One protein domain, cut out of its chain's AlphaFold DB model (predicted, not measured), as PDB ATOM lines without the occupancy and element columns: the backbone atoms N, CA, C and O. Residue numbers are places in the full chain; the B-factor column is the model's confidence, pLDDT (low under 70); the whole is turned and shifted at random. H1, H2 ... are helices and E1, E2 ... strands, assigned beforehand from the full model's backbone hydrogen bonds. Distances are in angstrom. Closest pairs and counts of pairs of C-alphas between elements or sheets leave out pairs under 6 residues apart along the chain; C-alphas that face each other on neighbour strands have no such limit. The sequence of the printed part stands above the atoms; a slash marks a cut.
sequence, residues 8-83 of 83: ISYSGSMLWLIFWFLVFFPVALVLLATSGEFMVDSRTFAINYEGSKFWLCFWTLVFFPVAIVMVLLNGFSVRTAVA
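AT A GLANCE: This is residues 8 to 83 of the 83 residues of an uncharacterized protein of Bdellovibrionales bacterium CG10_big_fil_rev_8_21_14_0_10_45_34 (UniProt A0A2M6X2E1). A flat model in which helices fill one end and a small antiparallel sheet of three strands makes the other: H2, H3 and H4 form an up-and-down bundle whose centres make a triangle, and H1 folds back beside H2 on the side away from H3 and H4. The sheet runs in the order E1, E2, E3, and the C-terminal end of H2 comes up to E2, the inner strand. The printed part has 76 residues, with four named helices and three named strands in the order H1, H2, E1, E2, H3, H4, E3, a mixed class of helices and strands. The whole is compact, with a radius of gyration of the C-alphas of 12.8 A, and its C-alphas span 39 by 28 by 15 A.

HOW THE PARTS SIT: Start at residue 8 and go on to H1, residues 14 to 23, and H2, residues 25 to 35, which form a helical hairpin. They touch, with Phe 21 and Ala 28 as their closest C-alphas at 4.9 A, and run opposite ways at a shallow tilt of 25 degrees. Next come E1, residues 37 to 40, and E2, residues 43 to 49, a hairpin of antiparallel neighbours at 150 degrees; look there for N 38 and O 45, 2.9 A apart, and N 45 and O 38, 2.8 A apart, both within hydrogen-bond range. Look back from E2 to H2: their closest C-alphas are those of Thr 34 and Asn 48, 5.3 A apart. H3, residues 53 to 62, touches H2, with the closest C-alphas those of Pro 26 and Thr 60 at 6.2 A; the two run opposite ways at a shallow tilt of 7 degrees. H4, residues 64 to 74, forms a helical hairpin with H3; they touch, the C-alphas of Thr 60 and Ala 67 being closest at 5.2 A, and run opposite ways at a shallow tilt of 25 degrees. H2, H3 and H4 are a bundle, up and down, each helix running against the one before it. H2 and H4 are close but not clearly touching, with the C-alphas of Pro 26 and Phe 64 closest at 6.6 A. H1 is apart from both H3 and H4. E3, residues 76 to 82, is the antiparallel neighbour of E2 at 156 degrees, with N 48 and O 77, and also N 77 and O 48, 2.8 A apart and within hydrogen-bond range. H2 is on the sheet of E1, E2 and E3 at a height of 8.0 A, over none of its strands; H1, H3 and H4 are not on it. In H1, H2, H3 and H4 every O i to N i+4 pair is within hydrogen-bond range.

IN THESE COORDINATES: Find C-alpha 14 at (30.166, 22.462, 40.538); from there H1 runs 14.4 A to C-alpha 23. H2 covers 15.3 A from residue 25 to residue 35, and E1 covers 9.9 A from 37 to 40. E2 starts at C-alpha 43, at (42.116, 15.519, 55.374), and runs 19.0 A to residue 49. H3 spans 14.2 A from 53 to 62, and H4 15.5 A from 64 to 74. E3 runs 18.8 A from residue 76 to C-alpha 82, at (46.056, 12.820, 54.130).

THE WHOLE: The two C-alphas farthest apart are those of Asp 41 and Val 62, 38.8 A. The printed part has no cut, and each link between named elements is tight. It ends at Ala 83, the chain's last residue. The mean pLDDT of the printed part is 80.0; look for values under 70 at residues 8 to 12, 39 to 43 and 81 to 83.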
ATOM      1  N   ILE A   8      33.636  22.449  52.168       59.09
ATOM      2  CA  ILE A   8      33.042  21.501  51.223       59.09
ATOM      3  C   ILE A   8      33.651  21.815  49.853       59.09
ATOM      4  O   ILE A   8      33.473  22.917  49.337       59.09
ATOM      5  N   SER A   9      34.426  20.882  49.302       60.41
ATOM      6  CA  SER A   9      35.155  21.067  48.048       60.41
ATOM      7  C   SER A   9      34.758  19.959  47.090       60.41
ATOM      8  O   SER A   9      35.289  18.863  47.156       60.41
ATOM      9  N   TYR A  10      33.816  20.241  46.198       62.72
ATOM     10  CA  TYR A  10      33.397  19.285  45.180       62.72
ATOM     11  C   TYR A  10      34.469  19.196  44.084       62.72
ATOM     12  O   TYR A  10      34.747  20.200  43.428       62.72
ATOM     13  N   SER A  11      35.084  18.024  43.894       66.56
ATOM     14  CA  SER A  11      36.118  17.834  42.861       66.56
ATOM     15  C   SER A  11      35.548  17.742  41.446       66.56
ATOM     16  O   SER A  11      36.257  17.984  40.470       66.56
ATOM     17  N   GLY A  12      34.256  17.433  41.318       69.25
ATOM     18  CA  GLY A  12      33.543  17.491  40.048       69.25
ATOM     19  C   GLY A  12      33.211  18.921  39.605       69.25
ATOM     20  O   GLY A  12      33.461  19.911  40.289       69.25
ATOM     21  N   SER A  13      32.568  19.045  38.444       79.50
ATOM     22  CA  SER A  13      32.096  20.348  37.966       79.50
ATOM     23  C   SER A  13      30.925  20.847  38.822       79.50
ATOM     24  O   SER A  13      29.805  20.345  38.716       79.50
ATOM     25  N   MET A  14      31.182  21.846  39.672       77.06
ATOM     26  CA  MET A  14      30.166  22.462  40.538       77.06
ATOM     27  C   MET A  14      29.012  23.068  39.724       77.06
ATOM     28  O   MET A  14      27.851  22.936  40.102       77.06
ATOM     29  N   LEU A  15      29.310  23.652  38.558       82.62
ATOM     30  CA  LEU A  15      28.293  24.144  37.624       82.62
ATOM     31  C   LEU A  15      27.398  23.014  37.103       82.62
ATOM     32  O   LEU A  15      26.187  23.188  36.994       82.62
ATOM     33  N   TRP A  16      27.978  21.846  36.821       82.38
ATOM     34  CA  TRP A  16      27.228  20.676  36.366       82.38
ATOM     35  C   TRP A  16      26.305  20.136  37.460       82.38
ATOM     36  O   TRP A  16      25.157  19.800  37.185       82.38
ATOM     37  N   LEU A  17      26.771  20.123  38.713       83.75
ATOM     38  CA  LEU A  17      25.950  19.753  39.867       83.75
ATOM     39  C   LEU A  17      24.730  20.677  40.004       83.75
ATOM     40  O   LEU A  17      23.609  20.192  40.139       83.75
ATOM     41  N   ILE A  18      24.940  21.997  39.930       86.31
ATOM     42  CA  ILE A  18      23.865  22.996  40.040       86.31
ATOM     43  C   ILE A  18      22.877  22.866  38.874       86.31
ATOM     44  O   ILE A  18      21.667  22.907  39.085       86.31
ATOM     45  N   PHE A  19      23.379  22.660  37.655       90.62
ATOM     46  CA  PHE A  19      22.546  22.445  36.474       90.62
ATOM     47  C   PHE A  19      21.607  21.244  36.655       90.62
ATOM     48  O   PHE A  19      20.391  21.380  36.518       90.62
ATOM     49  N   TRP A  20      22.145  20.082  37.038       88.06
ATOM     50  CA  TRP A  20      21.323  18.893  37.273       88.06
ATOM     51  C   TRP A  20      20.416  19.030  38.487       88.06
ATOM     52  O   TRP A  20      19.325  18.477  38.472       88.06
ATOM     53  N   PHE A  21      20.809  19.785  39.514       86.00
ATOM     54  CA  PHE A  21      19.956  20.016  40.678       86.00
ATOM     55  C   PHE A  21      18.654  20.722  40.282       86.00
ATOM     56  O   PHE A  21      17.587  20.354  40.768       86.00
ATOM     57  N   LEU A  22      18.739  21.689  39.363       88.88
ATOM     58  CA  LEU A  22      17.590  22.452  38.881       88.88
ATOM     59  C   LEU A  22      16.754  21.687  37.842       88.88
ATOM     60  O   LEU A  22      15.532  21.796  37.839       88.88
ATOM     61  N   VAL A  23      17.403  20.917  36.961       87.69
ATOM     62  CA  VAL A  23      16.731  20.188  35.868       87.69
ATOM     63  C   VAL A  23      16.151  18.856  36.343       87.69
ATOM     64  O   VAL A  23      15.017  18.514  36.018       87.69
ATOM     65  N   PHE A  24      16.934  18.079  37.091       84.25
ATOM     66  CA  PHE A  24      16.569  16.741  37.534       84.25
ATOM     67  C   PHE A  24      17.350  16.357  38.796       84.25
ATOM     68  O   PHE A  24      18.373  15.663  38.754       84.25
ATOM     69  N   PHE A  25      16.831  16.809  39.940       85.00
ATOM     70  CA  PHE A  25      17.409  16.627  41.274       85.00
ATOM     71  C   PHE A  25      17.984  15.223  41.574       85.00
ATOM     72  O   PHE A  25      19.080  15.158  42.139       85.00
ATOM     73  N   PRO A  26      17.345  14.102  41.170       85.50
ATOM     74  CA  PRO A  26      17.907  12.763  41.355       85.50
ATOM     75  C   PRO A  26      19.342  12.592  40.843       85.50
ATOM     76  O   PRO A  26      20.175  11.974  41.506       85.50
ATOM     77  N   VAL A  27      19.654  13.173  39.683       86.12
ATOM     78  CA  VAL A  27      20.990  13.080  39.082       86.12
ATOM     79  C   VAL A  27      22.004  13.884  39.888       86.12
ATOM     80  O   VAL A  27      23.125  13.418  40.084       86.12
ATOM     81  N   ALA A  28      21.612  15.038  40.430       86.25
ATOM     82  CA  ALA A  28      22.484  15.828  41.295       86.25
ATOM     83  C   ALA A  28      22.848  15.091  42.591       86.25
ATOM     84  O   ALA A  28      24.008  15.124  42.998       86.25
ATOM     85  N   LEU A  29      21.895  14.379  43.207       83.62
ATOM     86  CA  LEU A  29      22.177  13.547  44.382       83.62
ATOM     87  C   LEU A  29      23.203  12.460  44.077       83.62
ATOM     88  O   LEU A  29      24.118  12.230  44.863       83.62
ATOM     89  N   VAL A  30      23.065  11.806  42.927       83.94
ATOM     90  CA  VAL A  30      23.974  10.734  42.517       83.94
ATOM     91  C   VAL A  30      25.363  11.280  42.219       83.94
ATOM     92  O   VAL A  30      26.338  10.727  42.713       83.94
ATOM     93  N   LEU A  31      25.463  12.402  41.503       83.31
ATOM     94  CA  LEU A  31      26.723  13.114  41.269       83.31
ATOM     95  C   LEU A  31      27.431  13.464  42.584       83.31
ATOM     96  O   LEU A  31      28.620  13.182  42.739       83.31
ATOM     97  N   LEU A  32      26.691  14.007  43.553       80.56
ATOM     98  CA  LEU A  32      27.220  14.328  44.877       80.56
ATOM     99  C   LEU A  32      27.674  13.071  45.629       80.56
ATOM    100  O   LEU A  32      28.733  13.081  46.247       80.56
ATOM    101  N   ALA A  33      26.925  11.976  45.539       78.06
ATOM    102  CA  ALA A  33      27.276  10.713  46.179       78.06
ATOM    103  C   ALA A  33      28.486  10.010  45.528       78.06
ATOM    104  O   ALA A  33      29.209   9.281  46.202       78.06
ATOM    105  N   THR A  34      28.729  10.216  44.228       79.00
ATOM    106  CA  THR A  34      29.833   9.565  43.499       79.00
ATOM    107  C   THR A  34      31.108  10.395  43.389       79.00
ATOM    108  O   THR A  34      32.160   9.833  43.082       79.00
ATOM    109  N   SER A  35      31.002  11.715  43.541       75.75
ATOM    110  CA  SER A  35      32.089  12.684  43.323       75.75
ATOM    111  C   SER A  35      32.184  13.724  44.444       75.75
ATOM    112  O   SER A  35      32.833  14.757  44.294       75.75
ATOM    113  N   GLY A  36      31.503  13.476  45.564       72.12
ATOM    114  CA  GLY A  36      31.551  14.316  46.748       72.12
ATOM    115  C   GLY A  36      32.893  14.182  47.447       72.12
ATOM    116  O   GLY A  36      33.235  13.115  47.960       72.12
ATOM    117  N   GLU A  37      33.633  15.284  47.492       73.06
ATOM    118  CA  GLU A  37      34.827  15.422  48.310       73.06
ATOM    119  C   GLU A  37      34.571  16.458  49.411       73.06
ATOM    120  O   GLU A  37      33.970  17.515  49.200       73.06
ATOM    121  N   PHE A  38      34.990  16.132  50.628       72.12
ATOM    122  CA  PHE A  38      34.831  16.994  51.793       72.12
ATOM    123  C   PHE A  38      36.193  17.165  52.451       72.12
ATOM    124  O   PHE A  38      36.853  16.178  52.770       72.12
ATOM    125  N   MET A  39      36.632  18.409  52.654       65.69
ATOM    126  CA  MET A  39      37.858  18.684  53.401       65.69
ATOM    127  C   MET A  39      37.505  18.976  54.858       65.69
ATOM    128  O   MET A  39      36.764  19.919  55.145       65.69
ATOM    129  N   VAL A  40      38.055  18.179  55.774       65.94
ATOM    130  CA  VAL A  40      37.923  18.377  57.225       65.94
ATOM    131  C   VAL A  40      39.313  18.275  57.845       65.94
ATOM    132  O   VAL A  40      39.993  17.272  57.634       65.94
ATOM    133  N   ASP A  41      39.751  19.313  58.568       65.88
ATOM    134  CA  ASP A  41      41.041  19.356  59.286       65.88
ATOM    135  C   ASP A  41      42.237  18.832  58.453       65.88
ATOM    136  O   ASP A  41      42.972  17.932  58.864       65.88
ATOM    137  N   SER A  42      42.411  19.369  57.237       66.06
ATOM    138  CA  SER A  42      43.495  19.007  56.297       66.06
ATOM    139  C   SER A  42      43.458  17.570  55.753       66.06
ATOM    140  O   SER A  42      44.395  17.134  55.089       66.06
ATOM    141  N   ARG A  43      42.369  16.828  55.985       65.69
ATOM    142  CA  ARG A  43      42.116  15.519  55.374       65.69
ATOM    143  C   ARG A  43      41.017  15.648  54.331       65.69
ATOM    144  O   ARG A  43      39.945  16.187  54.610       65.69
ATOM    145  N   THR A  44      41.280  15.138  53.134       72.69
ATOM    146  CA  THR A  44      40.289  15.079  52.060       72.69
ATOM    147  C   THR A  44      39.574  13.740  52.140       72.69
ATOM    148  O   THR A  44      40.184  12.680  51.997       72.69
ATOM    149  N   PHE A  45      38.272  13.784  52.392       72.12
ATOM    150  CA  PHE A  45      37.388  12.628  52.404       72.12
ATOM    151  C   PHE A  45      36.700  12.549  51.047       72.12
ATOM    152  O   PHE A  45      35.832  13.365  50.748       72.12
ATOM    153  N   ALA A  46      37.098  11.581  50.225       76.50
ATOM    154  CA  ALA A  46      36.462  11.313  48.944       76.50
ATOM    155  C   ALA A  46      35.459  10.169  49.094       76.50
ATOM    156  O   ALA A  46      35.841   9.046  49.442       76.50
ATOM    157  N   ILE A  47      34.185  10.448  48.822       78.12
ATOM    158  CA  ILE A  47      33.139   9.428  48.791       78.12
ATOM    159  C   ILE A  47      33.186   8.748  47.426       78.12
ATOM    160  O   ILE A  47      33.016   9.387  46.389       78.12
ATOM    161  N   ASN A  48      33.422   7.440  47.421       80.12
ATOM    162  CA  ASN A  48      33.356   6.613  46.229       80.12
ATOM    163  C   ASN A  48      32.279   5.548  46.400       80.12
ATOM    164  O   ASN A  48      32.344   4.706  47.290       80.12
ATOM    165  N   TYR A  49      31.298   5.570  45.509       83.12
ATOM    166  CA  TYR A  49      30.335   4.486  45.376       83.12
ATOM    167  C   TYR A  49      31.035   3.219  44.860       83.12
ATOM    168  O   TYR A  49      31.687   3.278  43.814       83.12
ATOM    169  N   GLU A  50      30.909   2.102  45.582       83.56
ATOM    170  CA  GLU A  50      31.570   0.833  45.221       83.56
ATOM    171  C   GLU A  50      30.821   0.046  44.137       83.56
ATOM    172  O   GLU A  50      31.409  -0.784  43.445       83.56
ATOM    173  N   GLY A  51      29.529   0.321  43.948       85.31
ATOM    174  CA  GLY A  51      28.729  -0.333  42.920       85.31
ATOM    175  C   GLY A  51      28.973   0.214  41.508       85.31
ATOM    176  O   GLY A  51      29.735   1.153  41.260       85.31
ATOM    177  N   SER A  52      28.245  -0.339  40.536       88.44
ATOM    178  CA  SER A  52      28.326   0.135  39.153       88.44
ATOM    179  C   SER A  52      27.705   1.527  38.995       88.44
ATOM    180  O   SER A  52      26.486   1.699  39.079       88.44
ATOM    181  N   LYS A  53      28.551   2.522  38.697       85.19
ATOM    182  CA  LYS A  53      28.132   3.907  38.410       85.19
ATOM    183  C   LYS A  53      27.196   3.993  37.203       85.19
ATOM    184  O   LYS A  53      26.280   4.811  37.198       85.19
ATOM    185  N   PHE A  54      27.398   3.131  36.202       87.38
ATOM    186  CA  PHE A  54      26.533   3.068  35.024       87.38
ATOM    187  C   PHE A  54      25.114   2.639  35.403       87.38
ATOM    188  O   PHE A  54      24.156   3.325  35.054       87.38
ATOM    189  N   TRP A  55      24.984   1.557  36.177       89.62
ATOM    190  CA  TRP A  55      23.684   1.088  36.655       89.62
ATOM    191  C   TRP A  55      23.009   2.108  37.566       89.62
ATOM    192  O   TRP A  55      21.824   2.375  37.397       89.62
ATOM    193  N   LEU A  56      23.764   2.729  38.473       88.56
ATOM    194  CA  LEU A  56      23.231   3.777  39.335       88.56
ATOM    195  C   LEU A  56      22.656   4.938  38.510       88.56
ATOM    196  O   LEU A  56      21.519   5.342  38.735       88.56
ATOM    197  N   CYS A  57      23.399   5.431  37.514       86.88
ATOM    198  CA  CYS A  57      22.947   6.506  36.629       86.88
ATOM    199  C   CYS A  57      21.723   6.094  35.793       86.88
ATOM    200  O   CYS A  57      20.734   6.824  35.746       86.88
ATOM    201  N   PHE A  58      21.747   4.893  35.203       91.25
ATOM    202  CA  PHE A  58      20.628   4.346  34.434       91.25
ATOM    203  C   PHE A  58      19.339   4.312  35.261       91.25
ATOM    204  O   PHE A  58      18.325   4.880  34.859       91.25
ATOM    205  N   TRP A  59      19.385   3.718  36.455       91.06
ATOM    206  CA  TRP A  59      18.211   3.635  37.320       91.06
ATOM    207  C   TRP A  59      17.799   4.983  37.892       91.06
ATOM    208  O   TRP A  59      16.618   5.195  38.124       91.06
ATOM    209  N   THR A  60      18.721   5.925  38.059       89.94
ATOM    210  CA  THR A  60      18.375   7.290  38.478       89.94
ATOM    211  C   THR A  60      17.496   7.986  37.443       89.94
ATOM    212  O   THR A  60      16.538   8.659  37.817       89.94
ATOM    213  N   LEU A  61      17.803   7.806  36.155       87.81
ATOM    214  CA  LEU A  61      17.040   8.388  35.050       87.81
ATOM    215  C   LEU A  61      15.717   7.654  34.804       87.81
ATOM    216  O   LEU A  61      14.709   8.293  34.521       87.81
ATOM    217  N   VAL A  62      15.721   6.323  34.906       89.81
ATOM    218  CA  VAL A  62      14.550   5.489  34.600       89.81
ATOM    219  C   VAL A  62      13.574   5.426  35.775       89.81
ATOM    220  O   VAL A  62      12.372   5.601  35.592       89.81
ATOM    221  N   PHE A  63      14.071   5.154  36.984       89.00
ATOM    222  CA  PHE A  63      13.249   4.985  38.177       89.00
ATOM    223  C   PHE A  63      14.056   5.217  39.463       89.00
ATOM    224  O   PHE A  63      14.603   4.290  40.068       89.00
ATOM    225  N   PHE A  64      14.099   6.479  39.899       84.69
ATOM    226  CA  PHE A  64      14.905   6.949  41.030       84.69
ATOM    227  C   PHE A  64      14.864   6.079  42.305       84.69
ATOM    228  O   PHE A  64      15.924   5.874  42.900       84.69
ATOM    229  N   PRO A  65      13.722   5.502  42.734       89.38
ATOM    230  CA  PRO A  65      13.705   4.637  43.914       89.38
ATOM    231  C   PRO A  65      14.672   3.448  43.831       89.38
ATOM    232  O   PRO A  65      15.268   3.076  44.838       89.38
ATOM    233  N   VAL A  66      14.896   2.882  42.640       90.50
ATOM    234  CA  VAL A  66      15.863   1.785  42.464       90.50
ATOM    235  C   VAL A  66      17.296   2.277  42.669       90.50
ATOM    236  O   VAL A  66      18.101   1.559  43.257       90.50
ATOM    237  N   ALA A  67      17.611   3.511  42.270       87.81
ATOM    238  CA  ALA A  67      18.919   4.104  42.539       87.81
ATOM    239  C   ALA A  67      19.176   4.261  44.047       87.81
ATOM    240  O   ALA A  67      20.276   3.961  44.509       87.81
ATOM    241  N   ILE A  68      18.157   4.646  44.829       85.56
ATOM    242  CA  ILE A  68      18.258   4.691  46.298       85.56
ATOM    243  C   ILE A  68      18.554   3.297  46.856       85.56
ATOM    244  O   ILE A  68      19.465   3.137  47.665       85.56
ATOM    245  N   VAL A  69      17.819   2.278  46.406       89.81
ATOM    246  CA  VAL A  69      18.042   0.894  46.848       89.81
ATOM    247  C   VAL A  69      19.459   0.435  46.505       89.81
ATOM    248  O   VAL A  69      20.133  -0.145  47.349       89.81
ATOM    249  N   MET A  70      19.961   0.747  45.310       89.19
ATOM    250  CA  MET A  70      21.338   0.422  44.930       89.19
ATOM    251  C   MET A  70      22.371   1.088  45.830       89.19
ATOM    252  O   MET A  70      23.309   0.420  46.260       89.19
ATOM    253  N   VAL A  71      22.182   2.370  46.136       85.81
ATOM    254  CA  VAL A  71      23.040   3.109  47.067       85.81
ATOM    255  C   VAL A  71      23.073   2.434  48.435       85.81
ATOM    256  O   VAL A  71      24.150   2.217  48.982       85.81
ATOM    257  N   LEU A  72      21.911   2.053  48.964       87.06
ATOM    258  CA  LEU A  72      21.808   1.405  50.271       87.06
ATOM    259  C   LEU A  72      22.421  -0.001  50.288       87.06
ATOM    260  O   LEU A  72      23.003  -0.391  51.294       87.06
ATOM    261  N   LEU A  73      22.303  -0.754  49.190       88.88
ATOM    262  CA  LEU A  73      22.819  -2.123  49.096       88.88
ATOM    263  C   LEU A  73      24.327  -2.191  48.835       88.88
ATOM    264  O   LEU A  73      24.992  -3.068  49.374       88.88
ATOM    265  N   ASN A  74      24.865  -1.304  47.993       88.62
ATOM    266  CA  ASN A  74      26.287  -1.320  47.627       88.62
ATOM    267  C   ASN A  74      27.143  -0.462  48.571       88.62
ATOM    268  O   ASN A  74      28.344  -0.681  48.668       88.62
ATOM    269  N   GLY A  75      26.537   0.504  49.270       82.25
ATOM    270  CA  GLY A  75      27.231   1.371  50.215       82.25
ATOM    271  C   GLY A  75      28.217   2.347  49.562       82.25
ATOM    272  O   GLY A  75      28.245   2.549  48.344       82.25
ATOM    273  N   PHE A  76      29.026   2.980  50.410       82.12
ATOM    274  CA  PHE A  76      30.040   3.949  50.008       82.12
ATOM    275  C   PHE A  76      31.368   3.656  50.694       82.12
ATOM    276  O   PHE A  76      31.420   3.443  51.905       82.12
ATOM    277  N   SER A  77      32.444   3.738  49.922       77.44
ATOM    278  CA  SER A  77      33.811   3.753  50.420       77.44
ATOM    279  C   SER A  77      34.228   5.196  50.669       77.44
ATOM    280  O   SER A  77      34.140   6.037  49.772       77.44
ATOM    281  N   VAL A  78      34.708   5.499  51.871       74.88
ATOM    282  CA  VAL A  78      35.289   6.811  52.172       74.88
ATOM    283  C   VAL A  78      36.800   6.679  52.108       74.88
ATOM    284  O   VAL A  78      37.430   6.120  53.004       74.88
ATOM    285  N   ARG A  79      37.399   7.201  51.038       74.69
ATOM    286  CA  ARG A  79      38.855   7.285  50.933       74.69
ATOM    287  C   ARG A  79      39.316   8.545  51.655       74.69
ATOM    288  O   ARG A  79      39.017   9.655  51.226       74.69
ATOM    289  N   THR A  80      40.071   8.368  52.734       71.44
ATOM    290  CA  THR A  80      40.762   9.461  53.423       71.44
ATOM    291  C   THR A  80      42.125   9.677  52.777       71.44
ATOM    292  O   THR A  80      43.016   8.842  52.931       71.44
ATOM    293  N   ALA A  81      42.304  10.773  52.047       60.72
ATOM    294  CA  ALA A  81      43.624  11.234  51.640       60.72
ATOM    295  C   ALA A  81      44.148  12.206  52.706       60.72
ATOM    296  O   ALA A  81      43.508  13.217  53.004       60.72
ATOM    297  N   VAL A  82      45.287  11.872  53.315       50.72
ATOM    298  CA  VAL A  82      46.056  12.820  54.130       50.72
ATOM    299  C   VAL A  82      46.841  13.672  53.135       50.72
ATOM    300  O   VAL A  82      47.639  13.114  52.381       50.72
ATOM    301  N   ALA A  83      46.522  14.965  53.065       50.16
ATOM    302  CA  ALA A  83      47.273  15.934  52.270       50.16
ATOM    303  C   ALA A  83      48.552  16.356  53.002       50.16
ATOM    304  O   ALA A  83      48.514  16.422  54.254       50.16
TER     305      ALA A  83